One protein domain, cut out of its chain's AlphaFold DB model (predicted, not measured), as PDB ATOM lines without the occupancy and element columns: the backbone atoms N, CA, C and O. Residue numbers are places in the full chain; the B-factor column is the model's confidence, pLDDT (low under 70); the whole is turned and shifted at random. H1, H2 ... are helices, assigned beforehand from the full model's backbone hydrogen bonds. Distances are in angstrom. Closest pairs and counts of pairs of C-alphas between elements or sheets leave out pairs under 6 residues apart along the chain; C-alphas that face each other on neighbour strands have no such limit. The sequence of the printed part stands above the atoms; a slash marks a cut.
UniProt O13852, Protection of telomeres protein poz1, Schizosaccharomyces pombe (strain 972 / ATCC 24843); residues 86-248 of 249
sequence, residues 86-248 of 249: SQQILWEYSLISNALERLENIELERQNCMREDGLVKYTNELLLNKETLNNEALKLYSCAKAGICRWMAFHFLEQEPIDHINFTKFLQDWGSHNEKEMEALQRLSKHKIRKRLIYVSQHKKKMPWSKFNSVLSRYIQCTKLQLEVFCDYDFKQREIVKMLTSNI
ATOM      1  N   SER A  86     166.376 134.670 129.119       53.99
ATOM      2  CA  SER A  86     166.600 135.952 129.812       53.99
ATOM      3  C   SER A  86     165.589 136.347 130.900       53.99
ATOM      4  O   SER A  86     165.637 137.483 131.362       53.99
ATOM      5  N   GLN A  87     164.696 135.453 131.339       57.47
ATOM      6  CA  GLN A  87     163.904 135.667 132.568       57.47
ATOM      7  C   GLN A  87     164.455 134.910 133.785       57.47
ATOM      8  O   GLN A  87     163.905 135.042 134.873       57.47
ATOM      9  N   GLN A  88     165.550 134.152 133.622       77.84
ATOM     10  CA  GLN A  88     166.199 133.402 134.708       77.84
ATOM     11  C   GLN A  88     165.256 132.424 135.442       77.84
ATOM     12  O   GLN A  88     165.428 132.157 136.628       77.84
ATOM     13  N   ILE A  89     164.271 131.861 134.732       89.77
ATOM     14  CA  ILE A  89     163.367 130.849 135.293       89.77
ATOM     15  C   ILE A  89     164.138 129.546 135.491       89.77
ATOM     16  O   ILE A  89     164.723 129.005 134.548       89.77
ATOM     17  N   LEU A  90     164.098 129.019 136.711       92.43
ATOM     18  CA  LEU A  90     164.695 127.732 137.042       92.43
ATOM     19  C   LEU A  90     163.722 126.594 136.696       92.43
ATOM     20  O   LEU A  90     162.794 126.294 137.443       92.43
ATOM     21  N   TRP A  91     163.949 125.940 135.557       94.26
ATOM     22  CA  TRP A  91     163.142 124.811 135.080       94.26
ATOM     23  C   TRP A  91     163.522 123.489 135.765       94.26
ATOM     24  O   TRP A  91     164.014 122.566 135.129       94.26
ATOM     25  N   GLU A  92     163.307 123.389 137.075       93.86
ATOM     26  CA  GLU A  92     163.549 122.167 137.854       93.86
ATOM     27  C   GLU A  92     162.220 121.469 138.197       93.86
ATOM     28  O   GLU A  92     161.232 122.129 138.516       93.86
ATOM     29  N   TYR A  93     162.177 120.134 138.105       93.66
ATOM     30  CA  TYR A  93     160.944 119.343 138.244       93.66
ATOM     31  C   TYR A  93     160.182 119.630 139.539       93.66
ATOM     32  O   TYR A  93     158.970 119.860 139.498       93.66
ATOM     33  N   SER A  94     160.882 119.622 140.672       96.61
ATOM     34  CA  SER A  94     160.280 119.821 141.989       96.61
ATOM     35  C   SER A  94     159.780 121.258 142.145       96.61
ATOM     36  O   SER A  94     158.648 121.475 142.575       96.61
ATOM     37  N   LEU A  95     160.583 122.246 141.734       97.14
ATOM     38  CA  LEU A  95     160.214 123.660 141.780       97.14
ATOM     39  C   LEU A  95     158.985 123.962 140.917       97.14
ATOM     40  O   LEU A  95     158.047 124.596 141.396       97.14
ATOM     41  N   ILE A  96     158.970 123.496 139.666       97.55
ATOM     42  CA  ILE A  96     157.863 123.756 138.739       97.55
ATOM     43  C   ILE A  96     156.602 122.998 139.155       97.55
ATOM     44  O   ILE A  96     155.513 123.553 139.045       97.55
ATOM     45  N   SER A  97     156.723 121.779 139.689       97.73
ATOM     46  CA  SER A  97     155.568 121.060 140.247       97.73
ATOM     47  C   SER A  97     154.958 121.820 141.426       97.73
ATOM     48  O   SER A  97     153.759 122.073 141.431       97.73
ATOM     49  N   ASN A  98     155.782 122.294 142.367       97.78
ATOM     50  CA  ASN A  98     155.306 123.119 143.482       97.78
ATOM     51  C   ASN A  98     154.704 124.452 143.000       97.78
ATOM     52  O   ASN A  98     153.760 124.962 143.597       97.78
ATOM     53  N   ALA A  99     155.236 125.036 141.920       98.36
ATOM     54  CA  ALA A  99     154.667 126.235 141.313       98.36
ATOM     55  C   ALA A  99     153.291 125.972 140.692       98.36
ATOM     56  O   ALA A  99     152.387 126.783 140.856       98.36
ATOM     57  N   LEU A 100     153.109 124.839 140.016       98.31
ATOM     58  CA  LEU A 100     151.815 124.442 139.466       98.31
ATOM     59  C   LEU A 100     150.790 124.150 140.568       98.31
ATOM     60  O   LEU A 100     149.643 124.570 140.435       98.31
ATOM     61  N   GLU A 101     151.206 123.524 141.669       98.22
ATOM     62  CA  GLU A 101     150.360 123.304 142.850       98.22
ATOM     63  C   GLU A 101     149.899 124.632 143.467       98.22
ATOM     64  O   GLU A 101     148.710 124.841 143.696       98.22
ATOM     65  N   ARG A 102     150.820 125.583 143.668       98.46
ATOM     66  CA  ARG A 102     150.472 126.922 144.172       98.46
ATOM     67  C   ARG A 102     149.580 127.689 143.202       98.46
ATOM     68  O   ARG A 102     148.658 128.369 143.638       98.46
ATOM     69  N   LEU A 103     149.810 127.562 141.895       98.52
ATOM     70  CA  LEU A 103     148.944 128.157 140.877       98.52
ATOM     71  C   LEU A 103     147.522 127.572 140.927       98.52
ATOM     72  O   LEU A 103     146.551 128.306 140.764       98.52
ATOM     73  N   GLU A 104     147.389 126.271 141.187       98.04
ATOM     74  CA  GLU A 104     146.097 125.611 141.386       98.04
ATOM     75  C   GLU A 104     145.417 126.056 142.687       98.04
ATOM     76  O   GLU A 104     144.223 126.347 142.668       98.04
ATOM     77  N   ASN A 105     146.165 126.229 143.783       98.00
ATOM     78  CA  ASN A 105     145.643 126.813 145.025       98.00
ATOM     79  C   ASN A 105     145.116 128.240 144.812       98.00
ATOM     80  O   ASN A 105     144.049 128.580 145.329       98.00
ATOM     81  N   ILE A 106     145.822 129.053 144.014       98.50
ATOM     82  CA  ILE A 106     145.366 130.396 143.635       98.50
ATOM     83  C   ILE A 106     144.039 130.331 142.883       98.50
ATOM     84  O   ILE A 106     143.103 131.059 143.216       98.50
ATOM     85  N   GLU A 107     143.934 129.438 141.899       98.31
ATOM     86  CA  GLU A 107     142.705 129.276 141.127       98.31
ATOM     87  C   GLU A 107     141.536 128.783 141.985       98.31
ATOM     88  O   GLU A 107     140.420 129.277 141.830       98.31
ATOM     89  N   LEU A 108     141.775 127.852 142.911       97.07
ATOM     90  CA  LEU A 108     140.750 127.354 143.828       97.07
ATOM     91  C   LEU A 108     140.217 128.464 144.743       97.07
ATOM     92  O   LEU A 108     139.002 128.604 144.885       97.07
ATOM     93  N   GLU A 109     141.099 129.281 145.328       96.50
ATOM     94  CA  GLU A 109     140.704 130.422 146.166       96.50
ATOM     95  C   GLU A 109     139.922 131.464 145.352       96.50
ATOM     96  O   GLU A 109     138.859 131.920 145.776       96.50
ATOM     97  N   ARG A 110     140.388 131.777 144.135       96.13
ATOM     98  CA  ARG A 110     139.697 132.677 143.202       96.13
ATOM     99  C   ARG A 110     138.297 132.163 142.862       96.13
ATOM    100  O   ARG A 110     137.330 132.912 142.939       96.13
ATOM    101  N   GLN A 111     138.156 130.881 142.525       95.80
ATOM    102  CA  GLN A 111     136.853 130.269 142.249       95.80
ATOM    103  C   GLN A 111     135.930 130.278 143.472       95.80
ATOM    104  O   GLN A 111     134.726 130.463 143.309       95.80
ATOM    105  N   ASN A 112     136.460 130.082 144.684       93.80
ATOM    106  CA  ASN A 112     135.680 130.200 145.920       93.80
ATOM    107  C   ASN A 112     135.145 131.621 146.095       93.80
ATOM    108  O   ASN A 112     133.933 131.781 146.208       93.80
ATOM    109  N   CYS A 113     136.013 132.630 145.986       91.60
ATOM    110  CA  CYS A 113     135.614 134.037 146.048       91.60
ATOM    111  C   CYS A 113     134.503 134.359 145.032       91.60
ATOM    112  O   CYS A 113     133.483 134.963 145.352       91.60
ATOM    113  N   MET A 114     134.630 133.855 143.802       88.03
ATOM    114  CA  MET A 114     133.627 134.087 142.759       88.03
ATOM    115  C   MET A 114     132.322 133.297 142.960       88.03
ATOM    116  O   MET A 114     131.326 133.625 142.318       88.03
ATOM    117  N   ARG A 115     132.277 132.291 143.841       85.79
ATOM    118  CA  ARG A 115     131.051 131.551 144.197       85.79
ATOM    119  C   ARG A 115     130.307 132.137 145.391       85.79
ATOM    120  O   ARG A 115     129.142 131.803 145.585       85.79
ATOM    121  N   GLU A 116     130.952 132.979 146.195       73.57
ATOM    122  CA  GLU A 116     130.311 133.612 147.344       73.57
ATOM    123  C   GLU A 116     129.291 134.654 146.862       73.57
ATOM    124  O   GLU A 116     129.578 135.825 146.630       73.57
ATOM    125  N   ASP A 117     128.051 134.204 146.677       56.53
ATOM    126  CA  ASP A 117     126.903 135.039 146.300       56.53
ATOM    127  C   ASP A 117     126.346 135.849 147.492       56.53
ATOM    128  O   ASP A 117     125.312 136.506 147.390       56.53
ATOM    129  N   GLY A 118     127.018 135.795 148.648       48.07
ATOM    130  CA  GLY A 118     126.412 136.068 149.950       48.07
ATOM    131  C   GLY A 118     126.567 137.472 150.537       48.07
ATOM    132  O   GLY A 118     125.934 137.727 151.558       48.07
ATOM    133  N   LEU A 119     127.375 138.376 149.968       51.96
ATOM    134  CA  LEU A 119     127.778 139.591 150.706       51.96
ATOM    135  C   LEU A 119     127.436 140.941 150.065       51.96
ATOM    136  O   LEU A 119     127.393 141.938 150.783       51.96
ATOM    137  N   VAL A 120     127.102 141.022 148.774       54.33
ATOM    138  CA  VAL A 120     126.846 142.325 148.134       54.33
ATOM    139  C   VAL A 120     125.675 142.235 147.160       54.33
ATOM    140  O   VAL A 120     125.633 141.361 146.297       54.33
ATOM    141  N   LYS A 121     124.719 143.174 147.272       56.81
ATOM    142  CA  LYS A 121     123.747 143.475 146.206       56.81
ATOM    143  C   LYS A 121     124.517 144.022 145.005       56.81
ATOM    144  O   LYS A 121     124.606 145.235 144.821       56.81
ATOM    145  N   TYR A 122     125.113 143.134 144.222       60.66
ATOM    146  CA  TYR A 122     125.727 143.501 142.960       60.66
ATOM    147  C   TYR A 122     124.654 144.123 142.061       60.66
ATOM    148  O   TYR A 122     123.539 143.607 141.945       60.66
ATOM    149  N   THR A 123     124.973 145.250 141.432       63.59
ATOM    150  CA  THR A 123     124.184 145.740 140.299       63.59
ATOM    151  C   THR A 123     124.232 144.692 139.180       63.59
ATOM    152  O   THR A 123     125.176 143.901 139.109       63.59
ATOM    153  N   ASN A 124     123.246 144.670 138.275       59.28
ATOM    154  CA  ASN A 124     123.282 143.762 137.114       59.28
ATOM    155  C   ASN A 124     124.594 143.900 136.317       59.28
ATOM    156  O   ASN A 124     125.111 142.920 135.794       59.28
ATOM    157  N   GLU A 125     125.154 145.108 136.275       66.27
ATOM    158  CA  GLU A 125     126.451 145.398 135.669       66.27
ATOM    159  C   GLU A 125     127.616 144.729 136.413       66.27
ATOM    160  O   GLU A 125     128.459 144.092 135.786       66.27
ATOM    161  N   LEU A 126     127.636 144.783 137.750       69.07
ATOM    162  CA  LEU A 126     128.636 144.071 138.551       69.07
ATOM    163  C   LEU A 126     128.530 142.549 138.386       69.07
ATOM    164  O   LEU A 126     129.560 141.884 138.335       69.07
ATOM    165  N   LEU A 127     127.319 141.996 138.235       67.28
ATOM    166  CA  LEU A 127     127.127 140.569 137.941       67.28
ATOM    167  C   LEU A 127     127.665 140.183 136.554       67.28
ATOM    168  O   LEU A 127     128.397 139.199 136.438       67.28
ATOM    169  N   LEU A 128     127.365 140.972 135.517       62.30
ATOM    170  CA  LEU A 128     127.899 140.754 134.165       62.30
ATOM    171  C   LEU A 128     129.431 140.867 134.135       62.30
ATOM    172  O   LEU A 128     130.111 140.064 133.489       62.30
ATOM    173  N   ASN A 129     129.988 141.815 134.888       76.27
ATOM    174  CA  ASN A 129     131.432 141.968 135.042       76.27
ATOM    175  C   ASN A 129     132.046 140.789 135.815       76.27
ATOM    176  O   ASN A 129     133.108 140.304 135.424       76.27
ATOM    177  N   LYS A 130     131.369 140.265 136.847       83.61
ATOM    178  CA  LYS A 130     131.791 139.077 137.608       83.61
ATOM    179  C   LYS A 130     131.918 137.851 136.694       83.61
ATOM    180  O   LYS A 130     132.963 137.200 136.691       83.61
ATOM    181  N   GLU A 131     130.904 137.566 135.874       86.45
ATOM    182  CA  GLU A 131     130.934 136.449 134.915       86.45
ATOM    183  C   GLU A 131     132.023 136.639 133.848       86.45
ATOM    184  O   GLU A 131     132.794 135.716 133.564       86.45
ATOM    185  N   THR A 132     132.136 137.849 133.295       88.08
ATOM    186  CA  THR A 132     133.141 138.184 132.274       88.08
ATOM    187  C   THR A 132     134.560 137.997 132.802       88.08
ATOM    188  O   THR A 132     135.363 137.297 132.179       88.08
ATOM    189  N   LEU A 133     134.862 138.557 133.978       90.55
ATOM    190  CA  LEU A 133     136.165 138.404 134.620       90.55
ATOM    191  C   LEU A 133     136.438 136.933 134.955       90.55
ATOM    192  O   LEU A 133     137.563 136.466 134.789       90.55
ATOM    193  N   ASN A 134     135.432 136.179 135.416       93.47
ATOM    194  CA  ASN A 134     135.606 134.763 135.736       93.47
ATOM    195  C   ASN A 134     135.970 133.938 134.491       93.47
ATOM    196  O   ASN A 134     136.902 133.135 134.530       93.47
ATOM    197  N   ASN A 135     135.277 134.173 133.377       94.07
ATOM    198  CA  ASN A 135     135.554 133.506 132.107       94.07
ATOM    199  C   ASN A 135     136.931 133.876 131.540       94.07
ATOM    200  O   ASN A 135     137.619 133.012 130.990       94.07
ATOM    201  N   GLU A 136     137.351 135.135 131.681       93.97
ATOM    202  CA  GLU A 136     138.697 135.567 131.296       93.97
ATOM    203  C   GLU A 136     139.762 134.881 132.166       93.97
ATOM    204  O   GLU A 136     140.693 134.278 131.631       93.97
ATOM    205  N   ALA A 137     139.589 134.873 133.492       96.65
ATOM    206  CA  ALA A 137     140.512 134.214 134.416       96.65
ATOM    207  C   ALA A 137     140.672 132.714 134.110       96.65
ATOM    208  O   ALA A 137     141.800 132.234 134.020       96.65
ATOM    209  N   LEU A 138     139.576 131.988 133.848       96.95
ATOM    210  CA  LEU A 138     139.615 130.562 133.488       96.95
ATOM    211  C   LEU A 138     140.407 130.298 132.197       96.95
ATOM    212  O   LEU A 138     141.217 129.365 132.135       96.95
ATOM    213  N   LYS A 139     140.200 131.122 131.160       97.00
ATOM    214  CA  LYS A 139     140.943 131.016 129.893       97.00
ATOM    215  C   LYS A 139     142.433 131.276 130.101       97.00
ATOM    216  O   LYS A 139     143.262 130.532 129.571       97.00
ATOM    217  N   LEU A 140     142.770 132.314 130.869       97.82
ATOM    218  CA  LEU A 140     144.154 132.677 131.161       97.82
ATOM    219  C   LEU A 140     144.849 131.608 132.011       97.82
ATOM    220  O   LEU A 140     145.936 131.175 131.636       97.82
ATOM    221  N   TYR A 141     144.200 131.114 133.070       98.04
ATOM    222  CA  TYR A 141     144.695 130.024 133.918       98.04
ATOM    223  C   TYR A 141     145.014 128.773 133.098       98.04
ATOM    224  O   TYR A 141     146.139 128.275 133.123       98.04
ATOM    225  N   SER A 142     144.044 128.292 132.311       96.62
ATOM    226  CA  SER A 142     144.211 127.087 131.493       96.62
ATOM    227  C   SER A 142     145.360 127.240 130.489       96.62
ATOM    228  O   SER A 142     146.194 126.342 130.341       96.62
ATOM    229  N   CYS A 143     145.459 128.407 129.842       96.42
ATOM    230  CA  CYS A 143     146.529 128.701 128.895       96.42
ATOM    231  C   CYS A 143     147.906 128.816 129.577       96.42
ATOM    232  O   CYS A 143     148.881 128.273 129.050       96.42
ATOM    233  N   ALA A 144     147.991 129.461 130.745       96.73
ATOM    234  CA  ALA A 144     149.216 129.579 131.532       96.73
ATOM    235  C   ALA A 144     149.704 128.212 132.034       96.73
ATOM    236  O   ALA A 144     150.854 127.856 131.771       96.73
ATOM    237  N   LYS A 145     148.827 127.412 132.664       96.99
ATOM    238  CA  LYS A 145     149.128 126.049 133.142       96.99
ATOM    239  C   LYS A 145     149.669 125.183 132.004       96.99
ATOM    240  O   LYS A 145     150.761 124.631 132.112       96.99
ATOM    241  N   ALA A 146     148.973 125.147 130.864       94.74
ATOM    242  CA  ALA A 146     149.429 124.404 129.687       94.74
ATOM    243  C   ALA A 146     150.779 124.912 129.143       94.74
ATOM    244  O   ALA A 146     151.610 124.120 128.694       94.74
ATOM    245  N   GLY A 147     151.009 126.227 129.190       94.63
ATOM    246  CA  GLY A 147     152.277 126.855 128.831       94.63
ATOM    247  C   GLY A 147     153.443 126.393 129.697       94.63
ATOM    248  O   GLY A 147     154.449 125.927 129.160       94.63
ATOM    249  N   ILE A 148     153.284 126.470 131.020       95.91
ATOM    250  CA  ILE A 148     154.281 126.035 132.008       95.91
ATOM    251  C   ILE A 148     154.592 124.546 131.825       95.91
ATOM    252  O   ILE A 148     155.758 124.182 131.659       95.91
ATOM    253  N   CYS A 149     153.564 123.689 131.758       95.57
ATOM    254  CA  CYS A 149     153.748 122.248 131.564       95.57
ATOM    255  C   CYS A 149     154.519 121.935 130.276       95.57
ATOM    256  O   CYS A 149     155.429 121.107 130.268       95.57
ATOM    257  N   ARG A 150     154.191 122.627 129.180       93.70
ATOM    258  CA  ARG A 150     154.865 122.442 127.892       93.70
ATOM    259  C   ARG A 150     156.332 122.869 127.936       93.70
ATOM    260  O   ARG A 150     157.176 122.155 127.402       93.70
ATOM    261  N   TRP A 151     156.641 124.007 128.552       94.74
ATOM    262  CA  TRP A 151     158.019 124.494 128.665       94.74
ATOM    263  C   TRP A 151     158.872 123.622 129.593       94.74
ATOM    264  O   TRP A 151     160.019 123.333 129.251       94.74
ATOM    265  N   MET A 152     158.298 123.088 130.673       95.89
ATOM    266  CA  MET A 152     158.976 122.095 131.509       95.89
ATOM    267  C   MET A 152     159.216 120.777 130.756       95.89
ATOM    268  O   MET A 152     160.314 120.223 130.796       95.89
ATOM    269  N   ALA A 153     158.232 120.295 129.989       95.15
ATOM    270  CA  ALA A 153     158.411 119.123 129.131       95.15
ATOM    271  C   ALA A 153     159.510 119.346 128.075       95.15
ATOM    272  O   ALA A 153     160.290 118.440 127.792       95.15
ATOM    273  N   PHE A 154     159.613 120.555 127.514       94.56
ATOM    274  CA  PHE A 154     160.722 120.923 126.635       94.56
ATOM    275  C   PHE A 154     162.066 120.877 127.353       94.56
ATOM    276  O   PHE A 154     162.992 120.284 126.807       94.56
ATOM    277  N   HIS A 155     162.151 121.419 128.570       95.82
ATOM    278  CA  HIS A 155     163.371 121.367 129.368       95.82
ATOM    279  C   HIS A 155     163.836 119.922 129.605       95.82
ATOM    280  O   HIS A 155     165.003 119.619 129.369       95.82
ATOM    281  N   PHE A 156     162.927 119.009 129.970       96.41
ATOM    282  CA  PHE A 156     163.241 117.578 130.084       96.41
ATOM    283  C   PHE A 156     163.783 116.986 128.777       96.41
ATOM    284  O   PHE A 156     164.772 116.259 128.789       96.41
ATOM    285  N   LEU A 157     163.146 117.289 127.643       96.39
ATOM    286  CA  LEU A 157     163.530 116.754 126.331       96.39
ATOM    287  C   LEU A 157     164.876 117.292 125.820       96.39
ATOM    288  O   LEU A 157     165.497 116.650 124.964       96.39
ATOM    289  N   GLU A 158     165.306 118.454 126.315       95.82
ATOM    290  CA  GLU A 158     166.593 119.082 126.003       95.82
ATOM    291  C   GLU A 158     167.768 118.469 126.783       95.82
ATOM    292  O   GLU A 158     168.906 118.611 126.338       95.82
ATOM    293  N   GLN A 159     167.514 117.738 127.876       94.71
ATOM    294  CA  GLN A 159     168.558 117.056 128.648       94.71
ATOM    295  C   GLN A 159     169.106 115.812 127.928       94.71
ATOM    296  O   GLN A 159     168.403 115.159 127.148       94.71
ATOM    297  N   GLU A 160     170.361 115.457 128.219       94.55
ATOM    298  CA  GLU A 160     170.995 114.200 127.802       94.55
ATOM    299  C   GLU A 160     171.905 113.670 128.937       94.55
ATOM    300  O   GLU A 160     172.924 114.298 129.223       94.55
ATOM    301  N   PRO A 161     171.579 112.529 129.580       94.25
ATOM    302  CA  PRO A 161     170.383 111.710 129.367       94.25
ATOM    303  C   PRO A 161     169.098 112.401 129.859       94.25
ATOM    304  O   PRO A 161     169.140 113.284 130.712       94.25
ATOM    305  N   ILE A 162     167.939 111.981 129.337       95.38
ATOM    306  CA  ILE A 162     166.639 112.403 129.882       95.38
ATOM    307  C   ILE A 162     166.369 111.633 131.175       95.38
ATOM    308  O   ILE A 162     166.440 110.401 131.196       95.38
ATOM    309  N   ASP A 163     165.952 112.340 132.222       96.24
ATOM    310  CA  ASP A 163     165.341 111.723 133.398       96.24
ATOM    311  C   ASP A 163     163.910 111.263 133.075       96.24
ATOM    312  O   ASP A 163     162.925 111.980 133.265       96.24
ATOM    313  N   HIS A 164     163.792 110.051 132.530       95.43
ATOM    314  CA  HIS A 164     162.507 109.489 132.115       95.43
ATOM    315  C   HIS A 164     161.538 109.240 133.278       95.43
ATOM    316  O   HIS A 164     160.327 109.215 133.040       95.43
ATOM    317  N   ILE A 165     162.043 109.050 134.502       96.05
ATOM    318  CA  ILE A 165     161.209 108.801 135.683       96.05
ATOM    319  C   ILE A 165     160.462 110.086 136.024       96.05
ATOM    320  O   ILE A 165     159.228 110.103 136.000       96.05
ATOM    321  N   ASN A 166     161.197 111.180 136.242       96.48
ATOM    322  CA  ASN A 166     160.589 112.466 136.573       96.48
ATOM    323  C   ASN A 166     159.834 113.071 135.386       96.48
ATOM    324  O   ASN A 166     158.779 113.662 135.586       96.48
ATOM    325  N   PHE A 167     160.289 112.857 134.146       96.01
ATOM    326  CA  PHE A 167     159.544 113.286 132.958       96.01
ATOM    327  C   PHE A 167     158.169 112.615 132.866       96.01
ATOM    328  O   PHE A 167     157.165 113.283 132.629       96.01
ATOM    329  N   THR A 168     158.105 111.295 133.071       93.97
ATOM    330  CA  THR A 168     156.833 110.557 133.027       93.97
ATOM    331  C   THR A 168     155.922 110.980 134.170       93.97
ATOM    332  O   THR A 168     154.749 111.252 133.925       93.97
ATOM    333  N   LYS A 169     156.470 111.094 135.385       94.89
ATOM    334  CA  LYS A 169     155.724 111.539 136.562       94.89
ATOM    335  C   LYS A 169     155.165 112.953 136.375       94.89
ATOM    336  O   LYS A 169     153.983 113.173 136.588       94.89
ATOM    337  N   PHE A 170     155.968 113.882 135.857       95.89
ATOM    338  CA  PHE A 170     155.519 115.238 135.542       95.89
ATOM    339  C   PHE A 170     154.336 115.258 134.563       95.89
ATOM    340  O   PHE A 170     153.381 116.003 134.763       95.89
ATOM    341  N   LEU A 171     154.374 114.432 133.511       93.95
ATOM    342  CA  LEU A 171     153.264 114.332 132.558       93.95
ATOM    343  C   LEU A 171     152.015 113.677 133.162       93.95
ATOM    344  O   LEU A 171     150.916 114.007 132.731       93.95
ATOM    345  N   GLN A 172     152.164 112.772 134.130       92.20
ATOM    346  CA  GLN A 172     151.035 112.161 134.838       92.20
ATOM    347  C   GLN A 172     150.371 113.139 135.811       92.20
ATOM    348  O   GLN A 172     149.148 113.213 135.843       92.20
ATOM    349  N   ASP A 173     151.178 113.898 136.556       93.99
ATOM    350  CA  ASP A 173     150.700 114.838 137.574       93.99
ATOM    351  C   ASP A 173     150.101 116.106 136.933       93.99
ATOM    352  O   ASP A 173     149.061 116.599 137.364       93.99
ATOM    353  N   TRP A 174     150.737 116.630 135.876       94.91
ATOM    354  CA  TRP A 174     150.429 117.961 135.326       94.91
ATOM    355  C   TRP A 174     150.069 117.990 133.844       94.91
ATOM    356  O   TRP A 174     149.609 119.021 133.335       94.91
ATOM    357  N   GLY A 175     150.327 116.904 133.117       83.86
ATOM    358  CA  GLY A 175     149.969 116.814 131.710       83.86
ATOM    359  C   GLY A 175     148.456 116.878 131.542       83.86
ATOM    360  O   GLY A 175     147.694 116.335 132.337       83.86
ATOM    361  N   SER A 176     147.997 117.542 130.480       78.12
ATOM    362  CA  SER A 176     146.584 117.462 130.112       78.12
ATOM    363  C   SER A 176     146.201 115.997 129.904       78.12
ATOM    364  O   SER A 176     146.972 115.267 129.280       78.12
ATOM    365  N   HIS A 177     144.984 115.606 130.284       67.27
ATOM    366  CA  HIS A 177     144.426 114.268 130.026       67.27
ATOM    367  C   HIS A 177     144.234 113.933 128.527       67.27
ATOM    368  O   HIS A 177     143.500 113.019 128.166       67.27
ATOM    369  N   ASN A 178     144.883 114.676 127.628       78.05
ATOM    370  CA  ASN A 178     145.004 114.336 126.225       78.05
ATOM    371  C   ASN A 178     146.068 113.244 126.045       78.05
ATOM    372  O   ASN A 178     147.253 113.529 125.850       78.05
ATOM    373  N   GLU A 179     145.614 111.993 126.061       80.84
ATOM    374  CA  GLU A 179     146.439 110.795 125.860       80.84
ATOM    375  C   GLU A 179     147.366 110.925 124.641       80.84
ATOM    376  O   GLU A 179     148.551 110.605 124.716       80.84
ATOM    377  N   LYS A 180     146.880 111.506 123.534       86.05
ATOM    378  CA  LYS A 180     147.661 111.644 122.294       86.05
ATOM    379  C   LYS A 180     148.868 112.574 122.440       86.05
ATOM    380  O   LYS A 180     149.900 112.325 121.813       86.05
ATOM    381  N   GLU A 181     148.754 113.655 123.220       84.11
ATOM    382  CA  GLU A 181     149.870 114.592 123.450       84.11
ATOM    383  C   GLU A 181     150.920 113.953 124.363       84.11
ATOM    384  O   GLU A 181     152.111 113.981 124.044       84.11
ATOM    385  N   MET A 182     150.477 113.280 125.429       87.06
ATOM    386  CA  MET A 182     151.355 112.534 126.332       87.06
ATOM    387  C   MET A 182     152.104 111.413 125.594       87.06
ATOM    388  O   MET A 182     153.330 111.330 125.684       87.06
ATOM    389  N   GLU A 183     151.414 110.609 124.783       88.74
ATOM    390  CA  GLU A 183     152.032 109.567 123.955       88.74
ATOM    391  C   GLU A 183     153.032 110.136 122.938       88.74
ATOM    392  O   GLU A 183     154.080 109.540 122.665       88.74
ATOM    393  N   ALA A 184     152.725 111.286 122.329       91.77
ATOM    394  CA  ALA A 184     153.639 111.950 121.405       91.77
ATOM    395  C   ALA A 184     154.921 112.417 122.115       91.77
ATOM    396  O   ALA A 184     156.015 112.163 121.606       91.77
ATOM    397  N   LEU A 185     154.800 113.023 123.300       93.04
ATOM    398  CA  LEU A 185     155.931 113.468 124.120       93.04
ATOM    399  C   LEU A 185     156.771 112.291 124.636       93.04
ATOM    400  O   LEU A 185     158.001 112.318 124.543       93.04
ATOM    401  N   GLN A 186     156.133 111.209 125.088       92.68
ATOM    402  CA  GLN A 186     156.826 109.988 125.503       92.68
ATOM    403  C   GLN A 186     157.575 109.325 124.341       92.68
ATOM    404  O   GLN A 186     158.734 108.933 124.502       92.68
ATOM    405  N   ARG A 187     156.977 109.240 123.144       94.81
ATOM    406  CA  ARG A 187     157.677 108.747 121.941       94.81
ATOM    407  C   ARG A 187     158.847 109.648 121.560       94.81
ATOM    408  O   ARG A 187     159.921 109.142 121.233       94.81
ATOM    409  N   LEU A 188     158.664 110.966 121.640       95.06
ATOM    410  CA  LEU A 188     159.714 111.941 121.361       95.06
ATOM    411  C   LEU A 188     160.902 111.800 122.320       95.06
ATOM    412  O   LEU A 188     162.042 111.888 121.868       95.06
ATOM    413  N   SER A 189     160.652 111.505 123.599       95.81
ATOM    414  CA  SER A 189     161.702 111.297 124.606       95.81
ATOM    415  C   SER A 189     162.670 110.161 124.240       95.81
ATOM    416  O   SER A 189     163.847 110.225 124.567       95.81
ATOM    417  N   LYS A 190     162.216 109.158 123.471       95.81
ATOM    418  CA  LYS A 190     163.037 108.018 123.021       95.81
ATOM    419  C   LYS A 190     163.851 108.300 121.750       95.81
ATOM    420  O   LYS A 190     164.643 107.463 121.321       95.81
ATOM    421  N   HIS A 191     163.651 109.444 121.094       96.05
ATOM    422  CA  HIS A 191     164.466 109.835 119.942       96.05
ATOM    423  C   HIS A 191     165.850 110.337 120.366       96.05
ATOM    424  O   HIS A 191     166.033 110.788 121.488       96.05
ATOM    425  N   LYS A 192     166.820 110.325 119.439       95.96
ATOM    426  CA  LYS A 192     168.159 110.906 119.653       95.96
ATOM    427  C   LYS A 192     168.078 112.411 119.950       95.96
ATOM    428  O   LYS A 192     167.282 113.104 119.307       95.96
ATOM    429  N   ILE A 193     168.971 112.917 120.809       96.67
ATOM    430  CA  ILE A 193     169.043 114.324 121.251       96.67
ATOM    431  C   ILE A 193     168.851 115.335 120.117       96.67
ATOM    432  O   ILE A 193     167.977 116.189 120.197       96.67
ATOM    433  N   ARG A 194     169.559 115.184 118.989       96.51
ATOM    434  CA  ARG A 194     169.453 116.105 117.842       96.51
ATOM    435  C   ARG A 194     168.019 116.253 117.323       96.51
ATOM    436  O   ARG A 194     167.604 117.358 116.989       96.51
ATOM    437  N   LYS A 195     167.250 115.159 117.257       96.06
ATOM    438  CA  LYS A 195     165.850 115.197 116.803       96.06
ATOM    439  C   LYS A 195     164.956 115.881 117.840       96.06
ATOM    440  O   LYS A 195     164.079 116.647 117.448       96.06
ATOM    441  N   ARG A 196     165.204 115.645 119.135       96.93
ATOM    442  CA  ARG A 196     164.482 116.305 120.235       96.93
ATOM    443  C   ARG A 196     164.743 117.810 120.240       96.93
ATOM    444  O   ARG A 196     163.788 118.571 120.192       96.93
ATOM    445  N   LEU A 197     166.006 118.236 120.163       96.17
ATOM    446  CA  LEU A 197     166.387 119.653 120.127       96.17
ATOM    447  C   LEU A 197     165.786 120.398 118.929       96.17
ATOM    448  O   LEU A 197     165.271 121.502 119.090       96.17
ATOM    449  N   ILE A 198     165.793 119.797 117.731       96.37
ATOM    450  CA  ILE A 198     165.157 120.401 116.545       96.37
ATOM    451  C   ILE A 198     163.651 120.569 116.768       96.37
ATOM    452  O   ILE A 198     163.112 121.644 116.509       96.37
ATOM    453  N   TYR A 199     162.980 119.526 117.268       95.10
ATOM    454  CA  TYR A 199     161.551 119.579 117.568       95.10
ATOM    455  C   TYR A 199     161.238 120.670 118.601       95.10
ATOM    456  O   TYR A 199     160.396 121.534 118.356       95.10
ATOM    457  N   VAL A 200     161.954 120.675 119.728       94.33
ATOM    458  CA  VAL A 200     161.763 121.647 120.809       94.33
ATOM    459  C   VAL A 200     162.018 123.070 120.311       94.33
ATOM    460  O   VAL A 200     161.172 123.936 120.510       94.33
ATOM    461  N   SER A 201     163.111 123.314 119.582       94.88
ATOM    462  CA  SER A 201     163.428 124.636 119.023       94.88
ATOM    463  C   SER A 201     162.335 125.145 118.074       94.88
ATOM    464  O   SER A 201     161.919 126.302 118.161       94.88
ATOM    465  N   GLN A 202     161.804 124.281 117.201       95.09
ATOM    466  CA  GLN A 202     160.688 124.637 116.319       95.09
ATOM    467  C   GLN A 202     159.422 124.995 117.109       95.09
ATOM    468  O   GLN A 202     158.737 125.963 116.771       95.09
ATOM    469  N   HIS A 203     159.107 124.246 118.166       93.98
ATOM    470  CA  HIS A 203     157.926 124.502 118.987       93.98
ATOM    471  C   HIS A 203     158.073 125.731 119.897       93.98
ATOM    472  O   HIS A 203     157.123 126.508 119.991       93.98
ATOM    473  N   LYS A 204     159.254 125.971 120.484       93.88
ATOM    474  CA  LYS A 204     159.565 127.203 121.231       93.88
ATOM    475  C   LYS A 204     159.455 128.448 120.344       93.88
ATOM    476  O   LYS A 204     158.987 129.477 120.813       93.88
ATOM    477  N   LYS A 205     159.794 128.360 119.049       92.20
ATOM    478  CA  LYS A 205     159.557 129.451 118.079       92.20
ATOM    479  C   LYS A 205     158.073 129.674 117.772       92.20
ATOM    480  O   LYS A 205     157.652 130.815 117.630       92.20
ATOM    481  N   LYS A 206     157.273 128.604 117.669       92.74
ATOM    482  CA  LYS A 206     155.816 128.702 117.436       92.74
ATOM    483  C   LYS A 206     155.064 129.272 118.641       92.74
ATOM    484  O   LYS A 206     154.066 129.963 118.467       92.74
ATOM    485  N   MET A 207     155.513 128.949 119.851       90.44
ATOM    486  CA  MET A 207     154.922 129.416 121.105       90.44
ATOM    487  C   MET A 207     156.027 129.895 122.054       90.44
ATOM    488  O   MET A 207     156.438 129.140 122.942       90.44
ATOM    489  N   PRO A 208     156.519 131.132 121.856       91.94
ATOM    490  CA  PRO A 208     157.570 131.700 122.690       91.94
ATOM    491  C   PRO A 208     157.085 131.893 124.127       91.94
ATOM    492  O   PRO A 208     155.904 132.167 124.363       91.94
ATOM    493  N   TRP A 209     158.007 131.785 125.089       92.98
ATOM    494  CA  TRP A 209     157.700 131.924 126.513       92.98
ATOM    495  C   TRP A 209     157.078 133.285 126.836       92.98
ATOM    496  O   TRP A 209     156.164 133.353 127.647       92.98
ATOM    497  N   SER A 210     157.473 134.343 126.119       91.29
ATOM    498  CA  SER A 210     156.909 135.689 126.275       91.29
ATOM    499  C   SER A 210     155.383 135.733 126.175       91.29
ATOM    500  O   SER A 210     154.736 136.475 126.910       91.29
ATOM    501  N   LYS A 211     154.785 134.888 125.325       92.15
ATOM    502  CA  LYS A 211     153.328 134.769 125.229       92.15
ATOM    503  C   LYS A 211     152.727 134.194 126.513       92.15
ATOM    504  O   LYS A 211     151.695 134.680 126.961       92.15
ATOM    505  N   PHE A 212     153.353 133.175 127.101       93.99
ATOM    506  CA  PHE A 212     152.883 132.560 128.345       93.99
ATOM    507  C   PHE A 212     153.149 133.439 129.566       93.99
ATOM    508  O   PHE A 212     152.275 133.526 130.420       93.99
ATOM    509  N   ASN A 213     154.277 134.151 129.613       93.16
ATOM    510  CA  ASN A 213     154.554 135.150 130.644       93.16
ATOM    511  C   ASN A 213     153.478 136.256 130.647       93.16
ATOM    512  O   ASN A 213     152.882 136.511 131.686       93.16
ATOM    513  N   SER A 214     153.117 136.801 129.477       93.13
ATOM    514  CA  SER A 214     152.012 137.770 129.350       93.13
ATOM    515  C   SER A 214     150.654 137.193 129.776       93.13
ATOM    516  O   SER A 214     149.861 137.871 130.431       93.13
ATOM    517  N   VAL A 215     150.354 135.939 129.424       95.94
ATOM    518  CA  VAL A 215     149.113 135.267 129.854       95.94
ATOM    519  C   VAL A 215     149.082 135.077 131.373       95.94
ATOM    520  O   VAL A 215     148.059 135.365 131.987       95.94
ATOM    521  N   LEU A 216     150.188 134.638 131.977       97.14
ATOM    522  CA  LEU A 216     150.303 134.421 133.419       97.14
ATOM    523  C   LEU A 216     150.260 135.743 134.203       97.14
ATOM    524  O   LEU A 216     149.550 135.833 135.198       97.14
ATOM    525  N   SER A 217     150.933 136.789 133.720       96.08
ATOM    526  CA  SER A 217     150.852 138.147 134.273       96.08
ATOM    527  C   SER A 217     149.404 138.651 134.299       96.08
ATOM    528  O   SER A 217     148.897 139.022 135.360       96.08
ATOM    529  N   ARG A 218     148.689 138.564 133.168       95.17
ATOM    530  CA  ARG A 218     147.270 138.956 133.095       95.17
ATOM    531  C   ARG A 218     146.372 138.091 133.972       95.17
ATOM    532  O   ARG A 218     145.421 138.618 134.539       95.17
ATOM    533  N   TYR A 219     146.665 136.796 134.106       97.83
ATOM    534  CA  TYR A 219     145.947 135.926 135.037       97.83
ATOM    535  C   TYR A 219     146.082 136.434 136.475       97.83
ATOM    536  O   TYR A 219     145.073 136.640 137.140       97.83
ATOM    537  N   ILE A 220     147.311 136.692 136.932       97.96
ATOM    538  CA  ILE A 220     147.566 137.176 138.293       97.96
ATOM    539  C   ILE A 220     146.913 138.542 138.531       97.96
ATOM    540  O   ILE A 220     146.268 138.720 139.559       97.96
ATOM    541  N   GLN A 221     146.998 139.472 137.575       94.37
ATOM    542  CA  GLN A 221     146.324 140.775 137.668       94.37
ATOM    543  C   GLN A 221     144.794 140.635 137.741       94.37
ATOM    544  O   GLN A 221     144.157 141.225 138.610       94.37
ATOM    545  N   CYS A 222     144.200 139.795 136.886       93.99
ATOM    546  CA  CYS A 222     142.763 139.511 136.914       93.99
ATOM    547  C   CYS A 222     142.330 138.905 138.259       93.99
ATOM    548  O   CYS A 222     141.330 139.327 138.837       93.99
ATOM    549  N   THR A 223     143.112 137.965 138.793       96.25
ATOM    550  CA  THR A 223     142.854 137.334 140.092       96.25
ATOM    551  C   THR A 223     142.959 138.331 141.246       96.25
ATOM    552  O   THR A 223     142.046 138.383 142.065       96.25
ATOM    553  N   LYS A 224     144.015 139.158 141.300       94.92
ATOM    554  CA  LYS A 224     144.159 140.223 142.312       94.92
ATOM    555  C   LYS A 224     142.955 141.165 142.298       94.92
ATOM    556  O   LYS A 224     142.386 141.441 143.350       94.92
ATOM    557  N   LEU A 225     142.539 141.599 141.105       91.79
ATOM    558  CA  LEU A 225     141.380 142.469 140.919       91.79
ATOM    559  C   LEU A 225     140.088 141.815 141.422       91.79
ATOM    560  O   LEU A 225     139.331 142.442 142.154       91.79
ATOM    561  N   GLN A 226     139.830 140.556 141.057       91.32
ATOM    562  CA  GLN A 226     138.638 139.834 141.509       91.32
ATOM    563  C   GLN A 226     138.596 139.676 143.027       91.32
ATOM    564  O   GLN A 226     137.554 139.918 143.630       91.32
ATOM    565  N   LEU A 227     139.717 139.280 143.634       92.77
ATOM    566  CA  LEU A 227     139.804 139.084 145.076       92.77
ATOM    567  C   LEU A 227     139.594 140.397 145.841       92.77
ATOM    568  O   LEU A 227     138.946 140.361 146.875       92.77
ATOM    569  N   GLU A 228     140.090 141.533 145.339       90.74
ATOM    570  CA  GLU A 228     139.895 142.849 145.978       90.74
ATOM    571  C   GLU A 228     138.495 143.442 145.750       90.74
ATOM    572  O   GLU A 228     137.961 144.123 146.621       90.74
ATOM    573  N   VAL A 229     137.881 143.209 144.584       85.66
ATOM    574  CA  VAL A 229     136.554 143.770 144.261       85.66
ATOM    575  C   VAL A 229     135.418 142.963 144.883       85.66
ATOM    576  O   VAL A 229     134.429 143.544 145.329       85.66
ATOM    577  N   PHE A 230     135.513 141.634 144.849       86.15
ATOM    578  CA  PHE A 230     134.409 140.744 145.220       86.15
ATOM    579  C   PHE A 230     134.565 140.121 146.609       86.15
ATOM    580  O   PHE A 230     133.590 139.575 147.124       86.15
ATOM    581  N   CYS A 231     135.753 140.203 147.211       87.32
ATOM    582  CA  CYS A 231     136.063 139.648 148.524       87.32
ATOM    583  C   CYS A 231     136.871 140.648 149.369       87.32
ATOM    584  O   CYS A 231     137.337 141.671 148.876       87.32
ATOM    585  N   ASP A 232     137.055 140.348 150.656       87.40
ATOM    586  CA  ASP A 232     137.750 141.228 151.607       87.40
ATOM    587  C   ASP A 232     139.285 141.059 151.554       87.40
ATOM    588  O   ASP A 232     139.942 140.824 152.571       87.40
ATOM    589  N   TYR A 233     139.870 141.157 150.356       91.62
ATOM    590  CA  TYR A 233     141.323 141.199 150.154       91.62
ATOM    591  C   TYR A 233     141.789 142.616 149.782       91.62
ATOM    592  O   TYR A 233     141.071 143.354 149.119       91.62
ATOM    593  N   ASP A 234     143.019 142.993 150.153       93.29
ATOM    594  CA  ASP A 234     143.669 144.223 149.670       93.29
ATOM    595  C   ASP A 234     144.936 143.852 148.887       93.29
ATOM    596  O   ASP A 234     145.978 143.549 149.468       93.29
ATOM    597  N   PHE A 235     144.842 143.862 147.556       93.67
ATOM    598  CA  PHE A 235     145.957 143.624 146.637       93.67
ATOM    599  C   PHE A 235     146.480 144.921 146.001       93.67
ATOM    600  O   PHE A 235     147.213 144.875 145.005       93.67
ATOM    601  N   LYS A 236     146.138 146.079 146.588       92.10
ATOM    602  CA  LYS A 236     146.495 147.420 146.106       92.10
ATOM    603  C   LYS A 236     146.040 147.681 144.661       92.10
ATOM    604  O   LYS A 236     146.736 148.364 143.920       92.10
ATOM    605  N   GLN A 237     144.879 147.156 144.267       86.54
ATOM    606  CA  GLN A 237     144.263 147.331 142.942       86.54
ATOM    607  C   GLN A 237     143.339 148.556 142.859       86.54
ATOM    608  O   GLN A 237     142.744 148.812 141.812       86.54
ATOM    609  N   ARG A 238     143.213 149.337 143.939       83.45
ATOM    610  CA  ARG A 238     142.272 150.464 144.060       83.45
ATOM    611  C   ARG A 238     142.288 151.437 142.878       83.45
ATOM    612  O   ARG A 238     141.223 151.906 142.494       83.45
ATOM    613  N   GLU A 239     143.445 151.755 142.297       82.53
ATOM    614  CA  GLU A 239     143.518 152.663 141.138       82.53
ATOM    615  C   GLU A 239     142.954 152.023 139.858       82.53
ATOM    616  O   GLU A 239     142.219 152.671 139.112       82.53
ATOM    617  N   ILE A 240     143.187 150.725 139.649       78.98
ATOM    618  CA  ILE A 240     142.599 149.956 138.542       78.98
ATOM    619  C   ILE A 240     141.081 149.834 138.726       78.98
ATOM    620  O   ILE A 240     140.322 150.077 137.786       78.98
ATOM    621  N   VAL A 241     140.620 149.540 139.946       75.41
ATOM    622  CA  VAL A 241     139.187 149.493 140.286       75.41
ATOM    623  C   VAL A 241     138.527 150.852 140.048       75.41
ATOM    624  O   VAL A 241     137.466 150.921 139.425       75.41
ATOM    625  N   LYS A 242     139.168 151.950 140.474       77.32
ATOM    626  CA  LYS A 242     138.668 153.312 140.243       77.32
ATOM    627  C   LYS A 242     138.466 153.595 138.762       77.32
ATOM    628  O   LYS A 242     137.399 154.087 138.422       77.32
ATOM    629  N   MET A 243     139.421 153.236 137.901       70.79
ATOM    630  CA  MET A 243     139.303 153.434 136.449       70.79
ATOM    631  C   MET A 243     138.128 152.668 135.826       70.79
ATOM    632  O   MET A 243     137.548 153.128 134.843       70.79
ATOM    633  N   LEU A 244     137.739 151.525 136.400       67.17
ATOM    634  CA  LEU A 244     136.537 150.800 135.981       67.17
ATOM    635  C   LEU A 244     135.262 151.519 136.439       67.17
ATOM    636  O   LEU A 244     134.313 151.620 135.670       67.17
ATOM    637  N   THR A 245     135.255 152.072 137.656       62.68
ATOM    638  CA  THR A 245     134.092 152.794 138.209       62.68
ATOM    639  C   THR A 245     133.935 154.228 137.695       62.68
ATOM    640  O   THR A 245     132.820 154.734 137.635       62.68
ATOM    641  N   SER A 246     135.019 154.901 137.297       56.29
ATOM    642  CA  SER A 246     134.982 156.286 136.809       56.29
ATOM    643  C   SER A 246     134.462 156.404 135.380       56.29
ATOM    644  O   SER A 246     134.100 157.496 134.971       56.29
ATOM    645  N   ASN A 247     134.401 155.296 134.638       49.20
ATOM    646  CA  ASN A 247     133.768 155.234 133.318       49.20
ATOM    647  C   ASN A 247     132.250 154.949 133.394       49.20
ATOM    648  O   ASN A 247     131.624 154.756 132.355       49.20
ATOM    649  N   ILE A 248     131.672 154.904 134.604       47.70
ATOM    650  CA  ILE A 248     130.244 154.625 134.865       47.70
ATOM    651  C   ILE A 248     129.458 155.917 135.221       47.70
ATOM    652  O   ILE A 248     128.236 155.880 135.345       47.70
TER     653      ILE A 248
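What this domain is: This is residues 86 to 248 of the 249 residues of the protein "Protection of telomeres protein poz1" of Schizosaccharomyces pombe (strain 972 / ATCC 24843) (UniProt O13852). A long rod of helices is built round H2, with H1 alongside it and H6 slanting across it, while the short helices H3, H4 and H5 cluster at its last residues and residues 242 to 248 of H7 stick out. The printed part has 163 residues with seven named helices, H1 to H7 in order, and is all helix. H1, H2, H3, H4 and H6 make an up-and-down bundle, each running against the one before. The whole is loose, with a radius of gyration of the C-alphas of 19.2 A and spans of 60 by 28 by 25 A.

Where its parts are: Find C-alpha 93 at (160.944, 119.343, 138.244); there H1, residues 93 to 115, begins its 32.8 A. H2, residues 124 to 158, covers 51.1 A. Next come H3, residues 164 to 174, H4, residues 179 to 189, and H5, residues 193 to 206. H6, residues 209 to 230, covers 31.1 A, and H7, residues 238 to 248, ends at C-alpha 248 at (130.244, 154.625, 134.865).

How they stand to each other: Start at the hub, H2. Its hairpin with H1 has a shallow tilt of 10 degrees, the closest C-alphas being Leu 100 and Lys 145, 7.1 A. H6 touches H2 closest at C-alphas Leu 216 and Ala 144, 5.3 A. H2 touches H3 with residues 149 to 156 alone, a hairpin, closest at C-alphas Phe 156 and Phe 167, 6.4 A. H5 touches H2 closest at C-alphas Leu 197 and Glu 158, 5.9 A. H4 and H2 only just touch, with 3 pairs of C-alphas within 8 A, closest Ser 189 and Leu 157, 6.0 A. H7 and H6 only just touch, with 3 such pairs, closest Val 241 and Leu 225, 7.4 A. In H1 to H6 every O i to N i+4 pair is within hydrogen-bond range; in H7, 5 of 7.

The domain as a whole: The C-alphas farthest apart, Lys 121 and Lys 192, are 61.1 A apart. The printed part has no cut and no long link. Look for pLDDT under 70 at residues 86 to 87, 117 to 128, 177 and 244 to 248.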